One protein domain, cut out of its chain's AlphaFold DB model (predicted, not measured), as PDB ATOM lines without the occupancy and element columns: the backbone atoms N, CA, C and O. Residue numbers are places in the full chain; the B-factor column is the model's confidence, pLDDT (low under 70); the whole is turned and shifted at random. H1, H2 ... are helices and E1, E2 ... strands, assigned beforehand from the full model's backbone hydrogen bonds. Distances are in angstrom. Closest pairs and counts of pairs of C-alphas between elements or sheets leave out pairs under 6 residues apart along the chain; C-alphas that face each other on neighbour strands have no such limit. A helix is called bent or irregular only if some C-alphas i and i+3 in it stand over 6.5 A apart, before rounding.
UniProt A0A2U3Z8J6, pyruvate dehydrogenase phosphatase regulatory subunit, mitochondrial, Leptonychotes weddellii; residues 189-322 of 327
ATOM      1  N   LYS A 189     242.567 270.551 336.009       93.81
ATOM      2  CA  LYS A 189     243.024 271.306 334.841       93.81
ATOM      3  C   LYS A 189     241.834 271.829 334.051       93.81
ATOM      4  O   LYS A 189     241.017 271.032 333.589       93.81
ATOM      5  N   PHE A 190     241.791 273.140 333.842       95.06
ATOM      6  CA  PHE A 190     240.793 273.781 332.989       95.06
ATOM      7  C   PHE A 190     241.457 274.490 331.817       95.06
ATOM      8  O   PHE A 190     242.444 275.207 331.988       95.06
ATOM      9  N   GLU A 191     240.889 274.312 330.630       94.06
ATOM     10  CA  GLU A 191     241.203 275.137 329.470       94.06
ATOM     11  C   GLU A 191     240.179 276.256 329.362       94.06
ATOM     12  O   GLU A 191     238.970 276.019 329.380       94.06
ATOM     13  N   ILE A 192     240.687 277.483 329.260       93.25
ATOM     14  CA  ILE A 192     239.884 278.688 329.099       93.25
ATOM     15  C   ILE A 192     240.319 279.332 327.793       93.25
ATOM     16  O   ILE A 192     241.451 279.805 327.651       93.25
ATOM     17  N   THR A 193     239.429 279.313 326.810       91.75
ATOM     18  CA  THR A 193     239.704 279.852 325.477       91.75
ATOM     19  C   THR A 193     238.624 280.827 325.067       91.75
ATOM     20  O   THR A 193     237.457 280.620 325.387       91.75
ATOM     21  N   SER A 194     239.000 281.873 324.340       90.19
ATOM     22  CA  SER A 194     238.032 282.800 323.764       90.19
ATOM     23  C   SER A 194     238.252 283.049 322.282       90.19
ATOM     24  O   SER A 194     239.375 283.032 321.774       90.19
ATOM     25  N   THR A 195     237.162 283.326 321.571       85.81
ATOM     26  CA  THR A 195     237.214 283.815 320.186       85.81
ATOM     27  C   THR A 195     237.580 285.304 320.147       85.81
ATOM     28  O   THR A 195     238.281 285.722 319.225       85.81
ATOM     29  N   GLY A 196     237.186 286.083 321.163       81.69
ATOM     30  CA  GLY A 196     237.524 287.502 321.362       81.69
ATOM     31  C   GLY A 196     238.634 287.758 322.393       81.69
ATOM     32  O   GLY A 196     239.231 286.821 322.919       81.69
ATOM     33  N   ASP A 197     238.908 289.029 322.701       79.88
ATOM     34  CA  ASP A 197     239.937 289.440 323.683       79.88
ATOM     35  C   ASP A 197     239.397 289.505 325.139       79.88
ATOM     36  O   ASP A 197     240.136 289.807 326.070       79.88
ATOM     37  N   GLN A 198     238.131 289.132 325.350       82.88
ATOM     38  CA  GLN A 198     237.417 289.202 326.635       82.88
ATOM     39  C   GLN A 198     237.862 288.197 327.708       82.88
ATOM     40  O   GLN A 198     237.586 288.408 328.884       82.88
ATOM     41  N   ALA A 199     238.549 287.102 327.344       85.62
ATOM     42  CA  ALA A 199     239.009 286.135 328.345       85.62
ATOM     43  C   ALA A 199     239.940 286.791 329.366       85.62
ATOM     44  O   ALA A 199     239.806 286.534 330.552       85.62
ATOM     45  N   LEU A 200     240.856 287.656 328.921       90.00
ATOM     46  CA  LEU A 200     241.782 288.311 329.839       90.00
ATOM     47  C   LEU A 200     241.039 289.205 330.836       90.00
ATOM     48  O   LEU A 200     241.341 289.149 332.018       90.00
ATOM     49  N   GLU A 201     240.055 289.978 330.382       89.81
ATOM     50  CA  GLU A 201     239.270 290.870 331.243       89.81
ATOM     51  C   GLU A 201     238.485 290.093 332.310       89.81
ATOM     52  O   GLU A 201     238.562 290.412 333.494       89.81
ATOM     53  N   VAL A 202     237.798 289.017 331.909       90.25
ATOM     54  CA  VAL A 202     237.058 288.154 332.842       90.25
ATOM     55  C   VAL A 202     238.005 287.496 333.844       90.25
ATOM     56  O   VAL A 202     237.714 287.456 335.037       90.25
ATOM     57  N   LEU A 203     239.154 286.997 333.387       91.50
ATOM     58  CA  LEU A 203     240.133 286.377 334.275       91.50
ATOM     59  C   LEU A 203     240.757 287.411 335.228       91.50
ATOM     60  O   LEU A 203     240.877 287.127 336.412       91.50
ATOM     61  N   GLN A 204     241.065 288.625 334.769       92.69
ATOM     62  CA  GLN A 204     241.557 289.707 335.634       92.69
ATOM     63  C   GLN A 204     240.553 290.110 336.716       92.69
ATOM     64  O   GLN A 204     240.953 290.547 337.788       92.69
ATOM     65  N   TYR A 205     239.255 289.976 336.448       91.38
ATOM     66  CA  TYR A 205     238.227 290.214 337.457       91.38
ATOM     67  C   TYR A 205     238.139 289.079 338.491       91.38
ATOM     68  O   TYR A 205     237.894 289.326 339.670       91.38
ATOM     69  N   LEU A 206     238.317 287.829 338.054       91.19
ATOM     70  CA  LEU A 206     238.153 286.638 338.893       91.19
ATOM     71  C   LEU A 206     239.369 286.307 339.760       91.19
ATOM     72  O   LEU A 206     239.222 285.689 340.817       91.19
ATOM     73  N   PHE A 207     240.562 286.657 339.289       94.44
ATOM     74  CA  PHE A 207     241.828 286.281 339.897       94.44
ATOM     75  C   PHE A 207     242.511 287.486 340.542       94.44
ATOM     76  O   PHE A 207     242.432 288.605 340.051       94.44
ATOM     77  N   SER A 208     243.190 287.254 341.666       94.44
ATOM     78  CA  SER A 208     243.800 288.327 342.456       94.44
ATOM     79  C   SER A 208     245.111 288.885 341.889       94.44
ATOM     80  O   SER A 208     245.438 290.038 342.167       94.44
ATOM     81  N   ASN A 209     245.871 288.096 341.125       95.06
ATOM     82  CA  ASN A 209     247.133 288.532 340.522       95.06
ATOM     83  C   ASN A 209     246.980 288.905 339.047       95.06
ATOM     84  O   ASN A 209     246.109 288.394 338.351       95.06
ATOM     85  N   ASP A 210     247.900 289.746 338.564       94.44
ATOM     86  CA  ASP A 210     247.922 290.198 337.175       94.44
ATOM     87  C   ASP A 210     248.270 289.063 336.196       94.44
ATOM     88  O   ASP A 210     249.363 288.490 336.214       94.44
ATOM     89  N   LEU A 211     247.314 288.754 335.327       92.44
ATOM     90  CA  LEU A 211     247.378 287.754 334.272       92.44
ATOM     91  C   LEU A 211     247.754 288.345 332.909       92.44
ATOM     92  O   LEU A 211     247.958 287.570 331.965       92.44
ATOM     93  N   ASP A 212     247.903 289.671 332.771       92.56
ATOM     94  CA  ASP A 212     248.393 290.299 331.534       92.56
ATOM     95  C   ASP A 212     249.923 290.194 331.385       92.56
ATOM     96  O   ASP A 212     250.647 291.129 331.056       92.56
ATOM     97  N   VAL A 213     250.433 288.986 331.601       91.12
ATOM     98  CA  VAL A 213     251.841 288.627 331.430       91.12
ATOM     99  C   VAL A 213     252.106 288.129 330.009       91.12
ATOM    100  O   VAL A 213     251.185 287.635 329.360       91.12
ATOM    101  N   PRO A 214     253.340 288.171 329.483       90.56
ATOM    102  CA  PRO A 214     253.624 287.647 328.149       90.56
ATOM    103  C   PRO A 214     253.219 286.170 327.981       90.56
ATOM    104  O   PRO A 214     253.205 285.382 328.929       90.56
ATOM    105  N   VAL A 215     252.897 285.767 326.750       91.06
ATOM    106  CA  VAL A 215     252.565 284.367 326.437       91.06
ATOM    107  C   VAL A 215     253.739 283.447 326.798       91.06
ATOM    108  O   VAL A 215     254.889 283.741 326.483       91.06
ATOM    109  N   GLY A 216     253.436 282.317 327.437       87.62
ATOM    110  CA  GLY A 216     254.404 281.335 327.933       87.62
ATOM    111  C   GLY A 216     254.699 281.445 329.431       87.62
ATOM    112  O   GLY A 216     255.355 280.554 329.977       87.62
ATOM    113  N   HIS A 217     254.197 282.493 330.091       86.00
ATOM    114  CA  HIS A 217     254.325 282.691 331.533       86.00
ATOM    115  C   HIS A 217     253.210 281.992 332.314       86.00
ATOM    116  O   HIS A 217     252.096 281.789 331.821       86.00
ATOM    117  N   ILE A 218     253.535 281.643 333.558       90.44
ATOM    118  CA  ILE A 218     252.600 281.092 334.536       90.44
ATOM    119  C   ILE A 218     252.553 282.030 335.732       90.44
ATOM    120  O   ILE A 218     253.599 282.408 336.262       90.44
ATOM    121  N   VAL A 219     251.343 282.370 336.153       92.19
ATOM    122  CA  VAL A 219     251.064 283.211 337.313       92.19
ATOM    123  C   VAL A 219     250.358 282.355 338.351       92.19
ATOM    124  O   VAL A 219     249.341 281.729 338.062       92.19
ATOM    125  N   HIS A 220     250.913 282.305 339.554       93.62
ATOM    126  CA  HIS A 220     250.227 281.738 340.709       93.62
ATOM    127  C   HIS A 220     249.247 282.777 341.246       93.62
ATOM    128  O   HIS A 220     249.624 283.938 341.373       93.62
ATOM    129  N   THR A 221     247.996 282.403 341.496       94.06
ATOM    130  CA  THR A 221     246.929 283.347 341.840       94.06
ATOM    131  C   THR A 221     245.806 282.660 342.607       94.06
ATOM    132  O   THR A 221     245.585 281.460 342.451       94.06
ATOM    133  N   GLY A 222     245.052 283.435 343.386       93.38
ATOM    134  CA  GLY A 222     243.842 282.968 344.055       93.38
ATOM    135  C   GLY A 222     242.570 283.457 343.370       93.38
ATOM    136  O   GLY A 222     242.574 284.520 342.748       93.38
ATOM    137  N   MET A 223     241.485 282.697 343.515       93.69
ATOM    138  CA  MET A 223     240.115 283.197 343.371       93.69
ATOM    139  C   MET A 223     239.609 283.588 344.753       93.69
ATOM    140  O   MET A 223     239.686 282.787 345.689       93.69
ATOM    141  N   LEU A 224     239.108 284.814 344.875       91.94
ATOM    142  CA  LEU A 224     238.648 285.371 346.142       91.94
ATOM    143  C   LEU A 224     237.135 285.581 346.127       91.94
ATOM    144  O   LEU A 224     236.551 285.903 345.092       91.94
ATOM    145  N   ASN A 225     236.510 285.453 347.292       89.00
ATOM    146  CA  ASN A 225     235.137 285.893 347.495       89.00
ATOM    147  C   ASN A 225     235.062 287.387 347.849       89.00
ATOM    148  O   ASN A 225     236.071 288.059 348.060       89.00
ATOM    149  N   GLN A 226     233.839 287.916 347.948       86.62
ATOM    150  CA  GLN A 226     233.599 289.330 348.276       86.62
ATOM    151  C   GLN A 226     234.131 289.741 349.660       86.62
ATOM    152  O   GLN A 226     234.399 290.918 349.880       86.62
ATOM    153  N   GLY A 227     234.295 288.789 350.584       86.44
ATOM    154  CA  GLY A 227     234.898 289.012 351.899       86.44
ATOM    155  C   GLY A 227     236.430 288.950 351.901       86.44
ATOM    156  O   GLY A 227     237.033 289.102 352.960       86.44
ATOM    157  N   GLY A 228     237.067 288.709 350.748       87.38
ATOM    158  CA  GLY A 228     238.517 288.541 350.625       87.38
ATOM    159  C   GLY A 228     239.037 287.164 351.055       87.38
ATOM    160  O   GLY A 228     240.248 286.974 351.147       87.38
ATOM    161  N   GLY A 229     238.149 286.202 351.324       89.06
ATOM    162  CA  GLY A 229     238.516 284.812 351.592       89.06
ATOM    163  C   GLY A 229     238.892 284.068 350.310       89.06
ATOM    164  O   GLY A 229     238.354 284.356 349.241       89.06
ATOM    165  N   TYR A 230     239.809 283.105 350.418       90.19
ATOM    166  CA  TYR A 230     240.200 282.247 349.298       90.19
ATOM    167  C   TYR A 230     239.133 281.184 349.029       90.19
ATOM    168  O   TYR A 230     238.864 280.345 349.883       90.19
ATOM    169  N   GLU A 231     238.597 281.188 347.812       90.81
ATOM    170  CA  GLU A 231     237.756 280.107 347.278       90.81
ATOM    171  C   GLU A 231     238.624 279.041 346.600       90.81
ATOM    172  O   GLU A 231     238.363 277.841 346.666       90.81
ATOM    173  N   ASN A 232     239.717 279.467 345.964       92.31
ATOM    174  CA  ASN A 232     240.667 278.558 345.343       92.31
ATOM    175  C   ASN A 232     242.052 279.184 345.244       92.31
ATOM    176  O   ASN A 232     242.183 280.366 344.938       92.31
ATOM    177  N   ASP A 233     243.074 278.357 345.422       92.00
ATOM    178  CA  ASP A 233     244.454 278.685 345.092       92.00
ATOM    179  C   ASP A 233     244.883 277.899 343.845       92.00
ATOM    180  O   ASP A 233     244.662 276.687 343.748       92.00
ATOM    181  N   CYS A 234     245.437 278.581 342.844       93.38
ATOM    182  CA  CYS A 234     245.700 277.984 341.540       93.38
ATOM    183  C   CYS A 234     246.876 278.625 340.804       93.38
ATOM    184  O   CYS A 234     247.560 279.536 341.267       93.38
ATOM    185  N   SER A 235     247.166 278.096 339.621       94.31
ATOM    186  CA  SER A 235     248.111 278.693 338.685       94.31
ATOM    187  C   SER A 235     247.493 278.794 337.303       94.31
ATOM    188  O   SER A 235     246.921 277.827 336.803       94.31
ATOM    189  N   ILE A 236     247.652 279.951 336.672       94.00
ATOM    190  CA  ILE A 236     247.195 280.230 335.316       94.00
ATOM    191  C   ILE A 236     248.413 280.327 334.405       94.00
ATOM    192  O   ILE A 236     249.279 281.179 334.589       94.00
ATOM    193  N   ALA A 237     248.480 279.464 333.397       94.06
ATOM    194  CA  ALA A 237     249.453 279.545 332.319       94.06
ATOM    195  C   ALA A 237     248.837 280.249 331.105       94.06
ATOM    196  O   ALA A 237     247.832 279.787 330.558       94.06
ATOM    197  N   ARG A 238     249.453 281.339 330.634       92.31
ATOM    198  CA  ARG A 238     249.033 282.022 329.401       92.31
ATOM    199  C   ARG A 238     249.636 281.300 328.197       92.31
ATOM    200  O   ARG A 238     250.807 281.488 327.878       92.31
ATOM    201  N   LEU A 239     248.854 280.459 327.523       91.06
ATOM    202  CA  LEU A 239     249.314 279.649 326.384       91.06
ATOM    203  C   LEU A 239     249.243 280.391 325.044       91.06
ATOM    204  O   LEU A 239     249.938 280.029 324.096       91.06
ATOM    205  N   GLY A 240     248.411 281.423 324.953       90.19
ATOM    206  CA  GLY A 240     248.283 282.285 323.784       90.19
ATOM    207  C   GLY A 240     247.589 283.592 324.143       90.19
ATOM    208  O   GLY A 240     247.209 283.803 325.293       90.19
ATOM    209  N   LYS A 241     247.370 284.472 323.156       87.56
ATOM    210  CA  LYS A 241     246.668 285.748 323.394       87.56
ATOM    211  C   LYS A 241     245.260 285.537 323.982       87.56
ATOM    212  O   LYS A 241     244.826 286.335 324.802       87.56
ATOM    213  N   ARG A 242     244.588 284.453 323.575       90.38
ATOM    214  CA  ARG A 242     243.193 284.111 323.916       90.38
ATOM    215  C   ARG A 242     243.042 282.710 324.517       90.38
ATOM    216  O   ARG A 242     242.002 282.075 324.377       90.38
ATOM    217  N   SER A 243     244.120 282.169 325.079       92.88
ATOM    218  CA  SER A 243     244.151 280.798 325.585       92.88
ATOM    219  C   SER A 243     244.925 280.755 326.890       92.88
ATOM    220  O   SER A 243     246.106 281.113 326.937       92.88
ATOM    221  N   PHE A 244     244.238 280.305 327.929       93.69
ATOM    222  CA  PHE A 244     244.729 280.192 329.288       93.69
ATOM    223  C   PHE A 244     244.499 278.768 329.784       93.69
ATOM    224  O   PHE A 244     243.537 278.100 329.398       93.69
ATOM    225  N   PHE A 245     245.403 278.300 330.631       94.56
ATOM    226  CA  PHE A 245     245.355 276.965 331.201       94.56
ATOM    227  C   PHE A 245     245.475 277.063 332.712       94.56
ATOM    228  O   PHE A 245     246.511 277.477 333.231       94.56
ATOM    229  N   MET A 246     244.406 276.703 333.406       94.19
ATOM    230  CA  MET A 246     244.332 276.753 334.856       94.19
ATOM    231  C   MET A 246     244.691 275.403 335.454       94.19
ATOM    232  O   MET A 246     244.233 274.363 334.982       94.19
ATOM    233  N   ILE A 247     245.477 275.432 336.526       94.12
ATOM    234  CA  ILE A 247     245.848 274.269 337.326       94.12
ATOM    235  C   ILE A 247     245.470 274.545 338.771       94.12
ATOM    236  O   ILE A 247     245.913 275.533 339.347       94.12
ATOM    237  N   SER A 248     244.672 273.655 339.348       93.19
ATOM    238  CA  SER A 248     244.124 273.776 340.698       93.19
ATOM    239  C   SER A 248     244.287 272.454 341.471       93.19
ATOM    240  O   SER A 248     244.458 271.393 340.849       93.19
ATOM    241  N   PRO A 249     244.283 272.472 342.817       91.81
ATOM    242  CA  PRO A 249     244.248 271.271 343.640       91.81
ATOM    243  C   PRO A 249     243.174 270.257 343.215       91.81
ATOM    244  O   PRO A 249     242.101 270.592 342.712       91.81
ATOM    245  N   THR A 250     243.484 268.976 343.411       90.50
ATOM    246  CA  THR A 250     242.653 267.841 342.970       90.50
ATOM    247  C   THR A 250     241.275 267.798 343.640       90.50
ATOM    248  O   THR A 250     240.300 267.393 343.020       90.50
ATOM    249  N   ASP A 251     241.181 268.193 344.906       88.00
ATOM    250  CA  ASP A 251     239.942 268.184 345.692       88.00
ATOM    251  C   ASP A 251     239.008 269.354 345.401       88.00
ATOM    252  O   ASP A 251     237.818 269.261 345.686       88.00
ATOM    253  N   GLN A 252     239.519 270.426 344.805       89.31
ATOM    254  CA  GLN A 252     238.725 271.609 344.494       89.31
ATOM    255  C   GLN A 252     238.120 271.559 343.084       89.31
ATOM    256  O   GLN A 252     237.480 272.517 342.671       89.31
ATOM    257  N   GLN A 253     238.237 270.434 342.359       92.00
ATOM    258  CA  GLN A 253     237.771 270.289 340.971       92.00
ATOM    259  C   GLN A 253     236.336 270.805 340.759       92.00
ATOM    260  O   GLN A 253     236.099 271.687 339.934       92.00
ATOM    261  N   VAL A 254     235.373 270.284 341.522       93.81
ATOM    262  CA  VAL A 254     233.952 270.642 341.366       93.81
ATOM    263  C   VAL A 254     233.652 272.036 341.918       93.81
ATOM    264  O   VAL A 254     232.825 272.749 341.350       93.81
ATOM    265  N   HIS A 255     234.331 272.446 342.990       92.88
ATOM    266  CA  HIS A 255     234.167 273.776 343.570       92.88
ATOM    267  C   HIS A 255     234.654 274.871 342.613       92.88
ATOM    268  O   HIS A 255     233.881 275.763 342.273       92.88
ATOM    269  N   CYS A 256     235.872 274.744 342.078       93.31
ATOM    270  CA  CYS A 256     236.410 275.659 341.073       93.31
ATOM    271  C   CYS A 256     235.513 275.726 339.839       93.31
ATOM    272  O   CYS A 256     235.230 276.811 339.346       93.31
ATOM    273  N   TRP A 257     235.040 274.576 339.353       93.12
ATOM    274  CA  TRP A 257     234.130 274.531 338.213       93.12
ATOM    275  C   TRP A 257     232.835 275.305 338.479       93.12
ATOM    276  O   TRP A 257     232.412 276.106 337.646       93.12
ATOM    277  N   ALA A 258     232.214 275.088 339.641       92.62
ATOM    278  CA  ALA A 258     230.991 275.783 340.027       92.62
ATOM    279  C   ALA A 258     231.220 277.293 340.200       92.62
ATOM    280  O   ALA A 258     230.395 278.083 339.747       92.62
ATOM    281  N   TRP A 259     232.344 277.688 340.802       91.81
ATOM    282  CA  TRP A 259     232.718 279.089 340.989       91.81
ATOM    283  C   TRP A 259     232.923 279.803 339.649       91.81
ATOM    284  O   TRP A 259     232.280 280.813 339.372       91.81
ATOM    285  N   LEU A 260     233.744 279.226 338.768       92.31
ATOM    286  CA  LEU A 260     233.999 279.772 337.436       92.31
ATOM    287  C   LEU A 260     232.705 279.880 336.626       92.31
ATOM    288  O   LEU A 260     232.433 280.931 336.059       92.31
ATOM    289  N   LYS A 261     231.859 278.842 336.620       90.75
ATOM    290  CA  LYS A 261     230.566 278.892 335.920       90.75
ATOM    291  C   LYS A 261     229.612 279.951 336.457       90.75
ATOM    292  O   LYS A 261     228.826 280.483 335.686       90.75
ATOM    293  N   LYS A 262     229.639 280.221 337.761       89.31
ATOM    294  CA  LYS A 262     228.758 281.207 338.393       89.31
ATOM    295  C   LYS A 262     229.142 282.642 338.033       89.31
ATOM    296  O   LYS A 262     228.260 283.488 337.939       89.31
ATOM    297  N   HIS A 263     230.435 282.911 337.866       89.69
ATOM    298  CA  HIS A 263     230.945 284.270 337.675       89.69
ATOM    299  C   HIS A 263     231.406 284.583 336.247       89.69
ATOM    300  O   HIS A 263     231.562 285.755 335.909       89.69
ATOM    301  N   MET A 264     231.620 283.577 335.398       88.69
ATOM    302  CA  MET A 264     231.847 283.813 333.975       88.69
ATOM    303  C   MET A 264     230.546 284.219 333.273       88.69
ATOM    304  O   MET A 264     229.487 283.670 333.584       88.69
ATOM    305  N   PRO A 265     230.613 285.139 332.298       85.62
ATOM    306  CA  PRO A 265     229.455 285.483 331.489       85.62
ATOM    307  C   PRO A 265     229.005 284.277 330.656       85.62
ATOM    308  O   PRO A 265     229.833 283.520 330.144       85.62
ATOM    309  N   GLU A 266     227.693 284.140 330.461       79.00
ATOM    310  CA  GLU A 266     227.112 283.195 329.500       79.00
ATOM    311  C   GLU A 266     227.307 283.713 328.065       79.00
ATOM    312  O   GLU A 266     226.362 284.084 327.374       79.00
ATOM    313  N   ASP A 267     228.560 283.785 327.615       79.06
ATOM    314  CA  ASP A 267     228.904 284.153 326.245       79.06
ATOM    315  C   ASP A 267     229.430 282.937 325.478       79.06
ATOM    316  O   ASP A 267     230.404 282.295 325.867       79.06
ATOM    317  N   SER A 268     228.822 282.679 324.321       74.62
ATOM    318  CA  SER A 268     229.272 281.700 323.324       74.62
ATOM    319  C   SER A 268     230.747 281.832 322.912       74.62
ATOM    320  O   SER A 268     231.351 280.867 322.445       74.62
ATOM    321  N   ASN A 269     231.334 283.017 323.077       83.50
ATOM    322  CA  ASN A 269     232.709 283.320 322.704       83.50
ATOM    323  C   ASN A 269     233.743 282.960 323.779       83.50
ATOM    324  O   ASN A 269     234.938 283.060 323.494       83.50
ATOM    325  N   LEU A 270     233.328 282.577 324.994       88.38
ATOM    326  CA  LEU A 270     234.205 282.117 326.073       88.38
ATOM    327  C   LEU A 270     233.905 280.645 326.378       88.38
ATOM    328  O   LEU A 270     232.831 280.290 326.850       88.38
ATOM    329  N   LEU A 271     234.881 279.781 326.124       90.81
ATOM    330  CA  LEU A 271     234.784 278.353 326.381       90.81
ATOM    331  C   LEU A 271     235.616 277.991 327.612       90.81
ATOM    332  O   LEU A 271     236.828 278.217 327.634       90.81
ATOM    333  N   LEU A 272     234.952 277.380 328.591       91.94
ATOM    334  CA  LEU A 272     235.553 276.740 329.757       91.94
ATOM    335  C   LEU A 272     235.366 275.222 329.638       91.94
ATOM    336  O   LEU A 272     234.234 274.737 329.612       91.94
ATOM    337  N   GLU A 273     236.465 274.469 329.598       92.88
ATOM    338  CA  GLU A 273     236.438 273.006 329.531       92.88
ATOM    339  C   GLU A 273     237.262 272.364 330.656       92.88
ATOM    340  O   GLU A 273     238.407 272.743 330.910       92.88
ATOM    341  N   ASP A 274     236.696 271.339 331.298       91.81
ATOM    342  CA  ASP A 274     237.435 270.440 332.186       91.81
ATOM    343  C   ASP A 274     238.216 269.403 331.378       91.81
ATOM    344  O   ASP A 274     237.679 268.428 330.841       91.81
ATOM    345  N   VAL A 275     239.525 269.623 331.326       92.25
ATOM    346  CA  VAL A 275     240.488 268.795 330.600       92.25
ATOM    347  C   VAL A 275     241.353 267.969 331.548       92.25
ATOM    348  O   VAL A 275     242.373 267.405 331.140       92.25
ATOM    349  N   THR A 276     240.947 267.841 332.815       86.62
ATOM    350  CA  THR A 276     241.688 267.104 333.849       86.62
ATOM    351  C   THR A 276     242.010 265.675 333.413       86.62
ATOM    352  O   THR A 276     243.099 265.181 333.698       86.62
ATOM    353  N   TRP A 277     241.087 265.029 332.695       82.06
ATOM    354  CA  TRP A 277     241.237 263.670 332.172       82.06
ATOM    355  C   TRP A 277     242.080 263.583 330.889       82.06
ATOM    356  O   TRP A 277     242.662 262.533 330.630       82.06
ATOM    357  N   LYS A 278     242.166 264.662 330.095       81.69
ATOM    358  CA  LYS A 278     242.904 264.676 328.819       81.69
ATOM    359  C   LYS A 278     244.416 264.712 329.031       81.69
ATOM    360  O   LYS A 278     245.168 264.176 328.221       81.69
ATOM    361  N   TYR A 279     244.868 265.356 330.107       80.19
ATOM    362  CA  TYR A 279     246.284 265.642 330.325       80.19
ATOM    363  C   TYR A 279     246.893 264.839 331.471       80.19
ATOM    364  O   TYR A 279     246.436 264.877 332.613       80.19
ATOM    365  N   THR A 280     248.027 264.210 331.165       72.56
ATOM    366  CA  THR A 280     248.961 263.662 332.157       72.56
ATOM    367  C   THR A 280     249.952 264.750 332.559       72.56
ATOM    368  O   THR A 280     250.580 265.365 331.698       72.56
ATOM    369  N   GLY A 281     250.100 264.991 333.859       63.31
ATOM    370  CA  GLY A 281     251.014 265.991 334.405       63.31
ATOM    371  C   GLY A 281     252.226 265.315 335.031       63.31
ATOM    372  O   GLY A 281     252.068 264.446 335.881       63.31
ATOM    373  N   LYS A 282     253.438 265.722 334.650       53.62
ATOM    374  CA  LYS A 282     254.672 265.299 335.327       53.62
ATOM    375  C   LYS A 282     255.391 266.524 335.868       53.62
ATOM    376  O   LYS A 282     255.679 267.446 335.111       53.62
ATOM    377  N   GLY A 283     255.676 266.523 337.162       55.28
ATOM    378  CA  GLY A 283     256.607 267.452 337.784       55.28
ATOM    379  C   GLY A 283     258.010 266.877 337.740       55.28
ATOM    380  O   GLY A 283     258.190 265.692 337.995       55.28
ATOM    381  N   ALA A 284     259.001 267.701 337.418       50.16
ATOM    382  CA  ALA A 284     260.403 267.350 337.586       50.16
ATOM    383  C   ALA A 284     261.016 268.322 338.595       50.16
ATOM    384  O   ALA A 284     261.002 269.531 338.369       50.16
ATOM    385  N   LEU A 285     261.529 267.792 339.701       56.81
ATOM    386  CA  LEU A 285     262.299 268.542 340.685       56.81
ATOM    387  C   LEU A 285     263.777 268.283 340.425       56.81
ATOM    388  O   LEU A 285     264.205 267.132 340.333       56.81
ATOM    389  N   TRP A 286     264.540 269.363 340.292       49.81
ATOM    390  CA  TRP A 286     265.969 269.310 340.024       49.81
ATOM    391  C   TRP A 286     266.729 269.803 341.247       49.81
ATOM    392  O   TRP A 286     266.630 270.967 341.632       49.81
ATOM    393  N   GLY A 287     267.523 268.915 341.826       45.59
ATOM    394  CA  GLY A 287     268.494 269.231 342.851       45.59
ATOM    395  C   GLY A 287     269.608 270.136 342.331       45.59
ATOM    396  O   GLY A 287     269.930 270.162 341.137       45.59
ATOM    397  N   GLN A 288     270.233 270.886 343.242       48.22
ATOM    398  CA  GLN A 288     271.204 271.940 342.910       48.22
ATOM    399  C   GLN A 288     272.431 271.441 342.114       48.22
ATOM    400  O   GLN A 288     273.074 272.236 341.425       48.22
ATOM    401  N   LEU A 289     272.743 270.141 342.166       44.38
ATOM    402  CA  LEU A 289     273.966 269.547 341.612       44.38
ATOM    403  C   LEU A 289     273.873 269.085 340.144       44.38
ATOM    404  O   LEU A 289     274.907 268.959 339.488       44.38
ATOM    405  N   HIS A 290     272.679 268.896 339.568       45.84
ATOM    406  CA  HIS A 290     272.513 268.272 338.241       45.84
ATOM    407  C   HIS A 290     272.050 269.219 337.118       45.84
ATOM    408  O   HIS A 290     271.327 268.828 336.204       45.84
ATOM    409  N   ARG A 291     272.580 270.449 337.089       47.75
ATOM    410  CA  ARG A 291     272.370 271.428 335.993       47.75
ATOM    411  C   ARG A 291     272.929 271.015 334.612       47.75
ATOM    412  O   ARG A 291     272.760 271.751 333.651       47.75
ATOM    413  N   LYS A 292     273.624 269.872 334.485       39.34
ATOM    414  CA  LYS A 292     274.433 269.522 333.292       39.34
ATOM    415  C   LYS A 292     273.873 268.434 332.365       39.34
ATOM    416  O   LYS A 292     274.521 268.133 331.367       39.34
ATOM    417  N   ARG A 293     272.716 267.824 332.646       41.53
ATOM    418  CA  ARG A 293     272.122 266.821 331.733       41.53
ATOM    419  C   ARG A 293     270.628 267.021 331.497       41.53
ATOM    420  O   ARG A 293     269.822 266.236 331.989       41.53
ATOM    421  N   PRO A 294     270.235 268.015 330.698       44.19
ATOM    422  CA  PRO A 294     268.940 267.963 330.058       44.19
ATOM    423  C   PRO A 294     269.029 267.283 328.687       44.19
ATOM    424  O   PRO A 294     269.923 267.554 327.893       44.19
ATOM    425  N   ALA A 295     268.021 266.475 328.358       42.22
ATOM    426  CA  ALA A 295     267.676 266.138 326.972       42.22
ATOM    427  C   ALA A 295     267.028 267.337 326.232       42.22
ATOM    428  O   ALA A 295     266.371 267.168 325.209       42.22
ATOM    429  N   CYS A 296     267.154 268.554 326.776       33.88
ATOM    430  CA  CYS A 296     266.557 269.782 326.266       33.88
ATOM    431  C   CYS A 296     267.504 270.976 326.442       33.88
ATOM    432  O   CYS A 296     268.082 271.115 327.513       33.88
ATOM    433  N   PRO A 297     267.658 271.876 325.460       35.94
ATOM    434  CA  PRO A 297     268.850 272.724 325.403       35.94
ATOM    435  C   PRO A 297     268.923 273.911 326.381       35.94
ATOM    436  O   PRO A 297     269.814 274.729 326.203       35.94
ATOM    437  N   ASP A 298     268.040 274.067 327.379       39.25
ATOM    438  CA  ASP A 298     268.013 275.329 328.141       39.25
ATOM    439  C   ASP A 298     267.394 275.229 329.558       39.25
ATOM    440  O   ASP A 298     266.203 275.480 329.762       39.25
ATOM    441  N   LEU A 299     268.191 274.847 330.566       43.78
ATOM    442  CA  LEU A 299     267.789 274.789 331.986       43.78
ATOM    443  C   LEU A 299     268.745 275.612 332.866       43.78
ATOM    444  O   LEU A 299     269.736 275.092 333.376       43.78
ATOM    445  N   SER A 300     268.449 276.898 333.073       35.28
ATOM    446  CA  SER A 300     269.281 277.803 333.885       35.28
ATOM    447  C   SER A 300     268.742 278.099 335.297       35.28
ATOM    448  O   SER A 300     269.466 278.688 336.098       35.28
ATOM    449  N   SER A 301     267.520 277.672 335.654       35.19
ATOM    450  CA  SER A 301     266.874 278.022 336.936       35.19
ATOM    451  C   SER A 301     266.629 276.811 337.860       35.19
ATOM    452  O   SER A 301     266.176 275.773 337.377       35.19
ATOM    453  N   PRO A 302     266.883 276.934 339.184       29.72
ATOM    454  CA  PRO A 302     266.734 275.854 340.167       29.72
ATOM    455  C   PRO A 302     265.283 275.462 340.512       29.72
ATOM    456  O   PRO A 302     265.095 274.439 341.156       29.72
ATOM    457  N   PHE A 303     264.267 276.222 340.087       30.25
ATOM    458  CA  PHE A 303     262.848 275.919 340.362       30.25
ATOM    459  C   PHE A 303     261.962 276.076 339.113       30.25
ATOM    460  O   PHE A 303     260.860 276.609 339.172       30.25
ATOM    461  N   ALA A 304     262.442 275.647 337.946       31.47
ATOM    462  CA  ALA A 304     261.633 275.696 336.731       31.47
ATOM    463  C   ALA A 304     260.686 274.485 336.650       31.47
ATOM    464  O   ALA A 304     261.129 273.376 336.348       31.47
ATOM    465  N   PHE A 305     259.379 274.696 336.844       38.75
ATOM    466  CA  PHE A 305     258.378 273.734 336.389       38.75
ATOM    467  C   PHE A 305     258.258 273.848 334.873       38.75
ATOM    468  O   PHE A 305     258.027 274.929 334.325       38.75
ATOM    469  N   TYR A 306     258.399 272.711 334.198       39.06
ATOM    470  CA  TYR A 306     258.053 272.568 332.792       39.06
ATOM    471  C   TYR A 306     256.779 271.745 332.696       39.06
ATOM    472  O   TYR A 306     256.805 270.518 332.795       39.06
ATOM    473  N   LEU A 307     255.658 272.420 332.458       37.47
ATOM    474  CA  LEU A 307     254.469 271.738 331.970       37.47
ATOM    475  C   LEU A 307     254.688 271.496 330.483       37.47
ATOM    476  O   LEU A 307     254.688 272.423 329.673       37.47
ATOM    477  N   THR A 308     254.964 270.241 330.148       33.66
ATOM    478  CA  THR A 308     255.081 269.805 328.760       33.66
ATOM    479  C   THR A 308     253.726 269.250 328.352       33.66
ATOM    480  O   THR A 308     253.350 268.159 328.778       33.66
ATOM    481  N   PHE A 309     252.973 270.011 327.560       36.50
ATOM    482  CA  PHE A 309     251.692 269.562 327.032       36.50
ATOM    483  C   PHE A 309     251.951 268.725 325.780       36.50
ATOM    484  O   PHE A 309     252.482 269.228 324.789       36.50
ATOM    485  N   ARG A 310     251.600 267.437 325.829       31.61
ATOM    486  CA  ARG A 310     251.663 266.541 324.670       31.61
ATOM    487  C   ARG A 310     250.258 266.023 324.393       31.61
ATOM    488  O   ARG A 310     249.786 265.128 325.084       31.61
ATOM    489  N   ASN A 311     249.587 266.622 323.413       30.27
ATOM    490  CA  ASN A 311     248.327 266.098 322.897       30.27
ATOM    491  C   ASN A 311     248.651 265.065 321.804       30.27
ATOM    492  O   ASN A 311     249.614 265.259 321.061       30.27
ATOM    493  N   GLY A 312     247.895 263.968 321.713       28.56
ATOM    494  CA  GLY A 312     248.186 262.767 320.903       28.56
ATOM    495  C   GLY A 312     248.229 262.939 319.373       28.56
ATOM    496  O   GLY A 312     248.010 261.970 318.655       28.56
ATOM    497  N   GLY A 313     248.509 264.139 318.861       28.36
ATOM    498  CA  GLY A 313     248.636 264.426 317.433       28.36
ATOM    499  C   GLY A 313     249.108 265.840 317.058       28.36
ATOM    500  O   GLY A 313     249.223 266.106 315.867       28.36
ATOM    501  N   GLN A 314     249.398 266.754 317.999       27.69
ATOM    502  CA  GLN A 314     249.895 268.107 317.676       27.69
ATOM    503  C   GLN A 314     250.918 268.654 318.689       27.69
ATOM    504  O   GLN A 314     251.057 268.141 319.796       27.69
ATOM    505  N   SER A 315     251.657 269.667 318.224       31.05
ATOM    506  CA  SER A 315     252.924 270.215 318.726       31.05
ATOM    507  C   SER A 315     253.073 270.370 320.245       31.05
ATOM    508  O   SER A 315     252.158 270.745 320.973       31.05
ATOM    509  N   GLU A 316     254.303 270.121 320.700       32.41
ATOM    510  CA  GLU A 316     254.750 270.259 322.084       32.41
ATOM    511  C   GLU A 316     254.699 271.739 322.506       32.41
ATOM    512  O   GLU A 316     255.473 272.561 322.011       32.41
ATOM    513  N   ARG A 317     253.777 272.103 323.406       39.34
ATOM    514  CA  ARG A 317     253.730 273.445 324.009       39.34
ATOM    515  C   ARG A 317     254.327 273.377 325.409       39.34
ATOM    516  O   ARG A 317     253.967 272.507 326.201       39.34
ATOM    517  N   ARG A 318     255.269 274.274 325.698       36.09
ATOM    518  CA  ARG A 318     256.002 274.329 326.968       36.09
ATOM    519  C   ARG A 318     255.732 275.669 327.636       36.09
ATOM    520  O   ARG A 318     256.020 276.703 327.043       36.09
ATOM    521  N   ALA A 319     255.205 275.639 328.853       34.94
ATOM    522  CA  ALA A 319     255.082 276.822 329.702       34.94
ATOM    523  C   ALA A 319     256.083 276.711 330.862       34.94
ATOM    524  O   ALA A 319     256.217 275.637 331.460       34.94
ATOM    525  N   ARG A 320     256.807 277.802 331.144       29.20
ATOM    526  CA  ARG A 320     257.739 277.909 332.279       29.20
ATOM    527  C   ARG A 320     257.015 278.594 333.433       29.20
ATOM    528  O   ARG A 320     256.551 279.720 333.274       29.20
ATOM    529  N   GLY A 321     256.974 277.953 334.595       31.97
ATOM    530  CA  GLY A 321     256.387 278.548 335.795       31.97
ATOM    531  C   GLY A 321     256.954 278.012 337.092       31.97
ATOM    532  O   GLY A 321     257.702 277.040 337.098       31.97
ATOM    533  N   PHE A 322     256.576 278.661 338.186       29.89
ATOM    534  CA  PHE A 322     256.897 278.265 339.551       29.89
ATOM    535  C   PHE A 322     255.571 277.948 340.246       29.89
ATOM    536  O   PHE A 322     254.715 278.823 340.327       29.89
TER     537      PHE A 322
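AT A GLANCE: This is residues 189 to 322 of the 327 residues of the protein "pyruvate dehydrogenase phosphatase regulatory subunit, mitochondrial" of Leptonychotes weddellii (UniProt A0A2U3Z8J6). A strongly twisted sheet of five strands has helices H1 and H2 over one face, and the hairpin of E7 and E8 is partly face to face with its other face, its strands crossed to those of the sheet. Beyond the hairpin, E6 and the long link after it reach away from this body, and residues 293 to 298 stick out. The printed part has 134 residues with two named helices and eight named strands, in the order E1, H1, E2, E3, E4, H2, E5, E6, E7, E8; the large sheet runs E2, E3, E4, E1, E5, antiparallel throughout. The class is mixed, helices and strands; the whole is compact, with a radius of gyration of the C-alphas of 15.8 A, and spans 48 by 35 by 27 A.

IN THESE COORDINATES: E1, residues 189 to 194, begins at C-alpha 189 (243.024, 271.306, 334.841). H1 is residues 198 to 206. E2 is residues 218 to 224, 18.6 A long. E3, residues 230 to 240, is 26.8 A long and bends by 55 degrees at residue 233. E4 is residues 243 to 248. H2, residues 250 to 263, is 20.9 A long and irregular: C-alphas 251 and 254 are 7.8 A apart. E5 is residues 270 to 274, E6 residues 282 to 286 and E7 residues 305 to 311. E8, residues 314 to 321, is 21.9 A long and ends at C-alpha 321 (256.387, 278.548, 335.795).

HOW THE PARTS SIT: E2, E3 and E4 form a meander, each strand the antiparallel neighbour of the one before, with N 221 and O 234 at 2.9 A and N 237 and O 245 at 2.8 A. E1 is antiparallel to E4, with N 192 and O 244 at 2.9 A, and to edge strand E5, with N 193 and O 271 at 2.9 A. E4, H2 and E5 are a split strand-helix-strand unit, with E1 between the two strands and a right-handed crossover. H1 and H2 are on the same face of the sheet, two layers, at heights over the sheet of 6.6 A and 4.7 A. Every O i to N i+4 pair is within hydrogen-bond range in H1, and 8 of 10 in H2. The sheet E7 and E8, with N 309 and O 317 at 3.0 A, forms a sandwich with the large sheet, two sheets face to face, their strands at 63 degrees. The closest C-alphas of E2 and E8, those of Ile 218 and Gly 321, are 4.7 A apart. E6 pairs with no named strand.

THE WHOLE: The C-alphas farthest apart, those of Glu 266 and Leu 289, are 50.3 A apart. The printed part has no cut. The links H1 to E2 and E6 to E7 are long, with 11 and 18 residues. Mean pLDDT of the printed part is 74.0, and residues 281 to 322 are under 70.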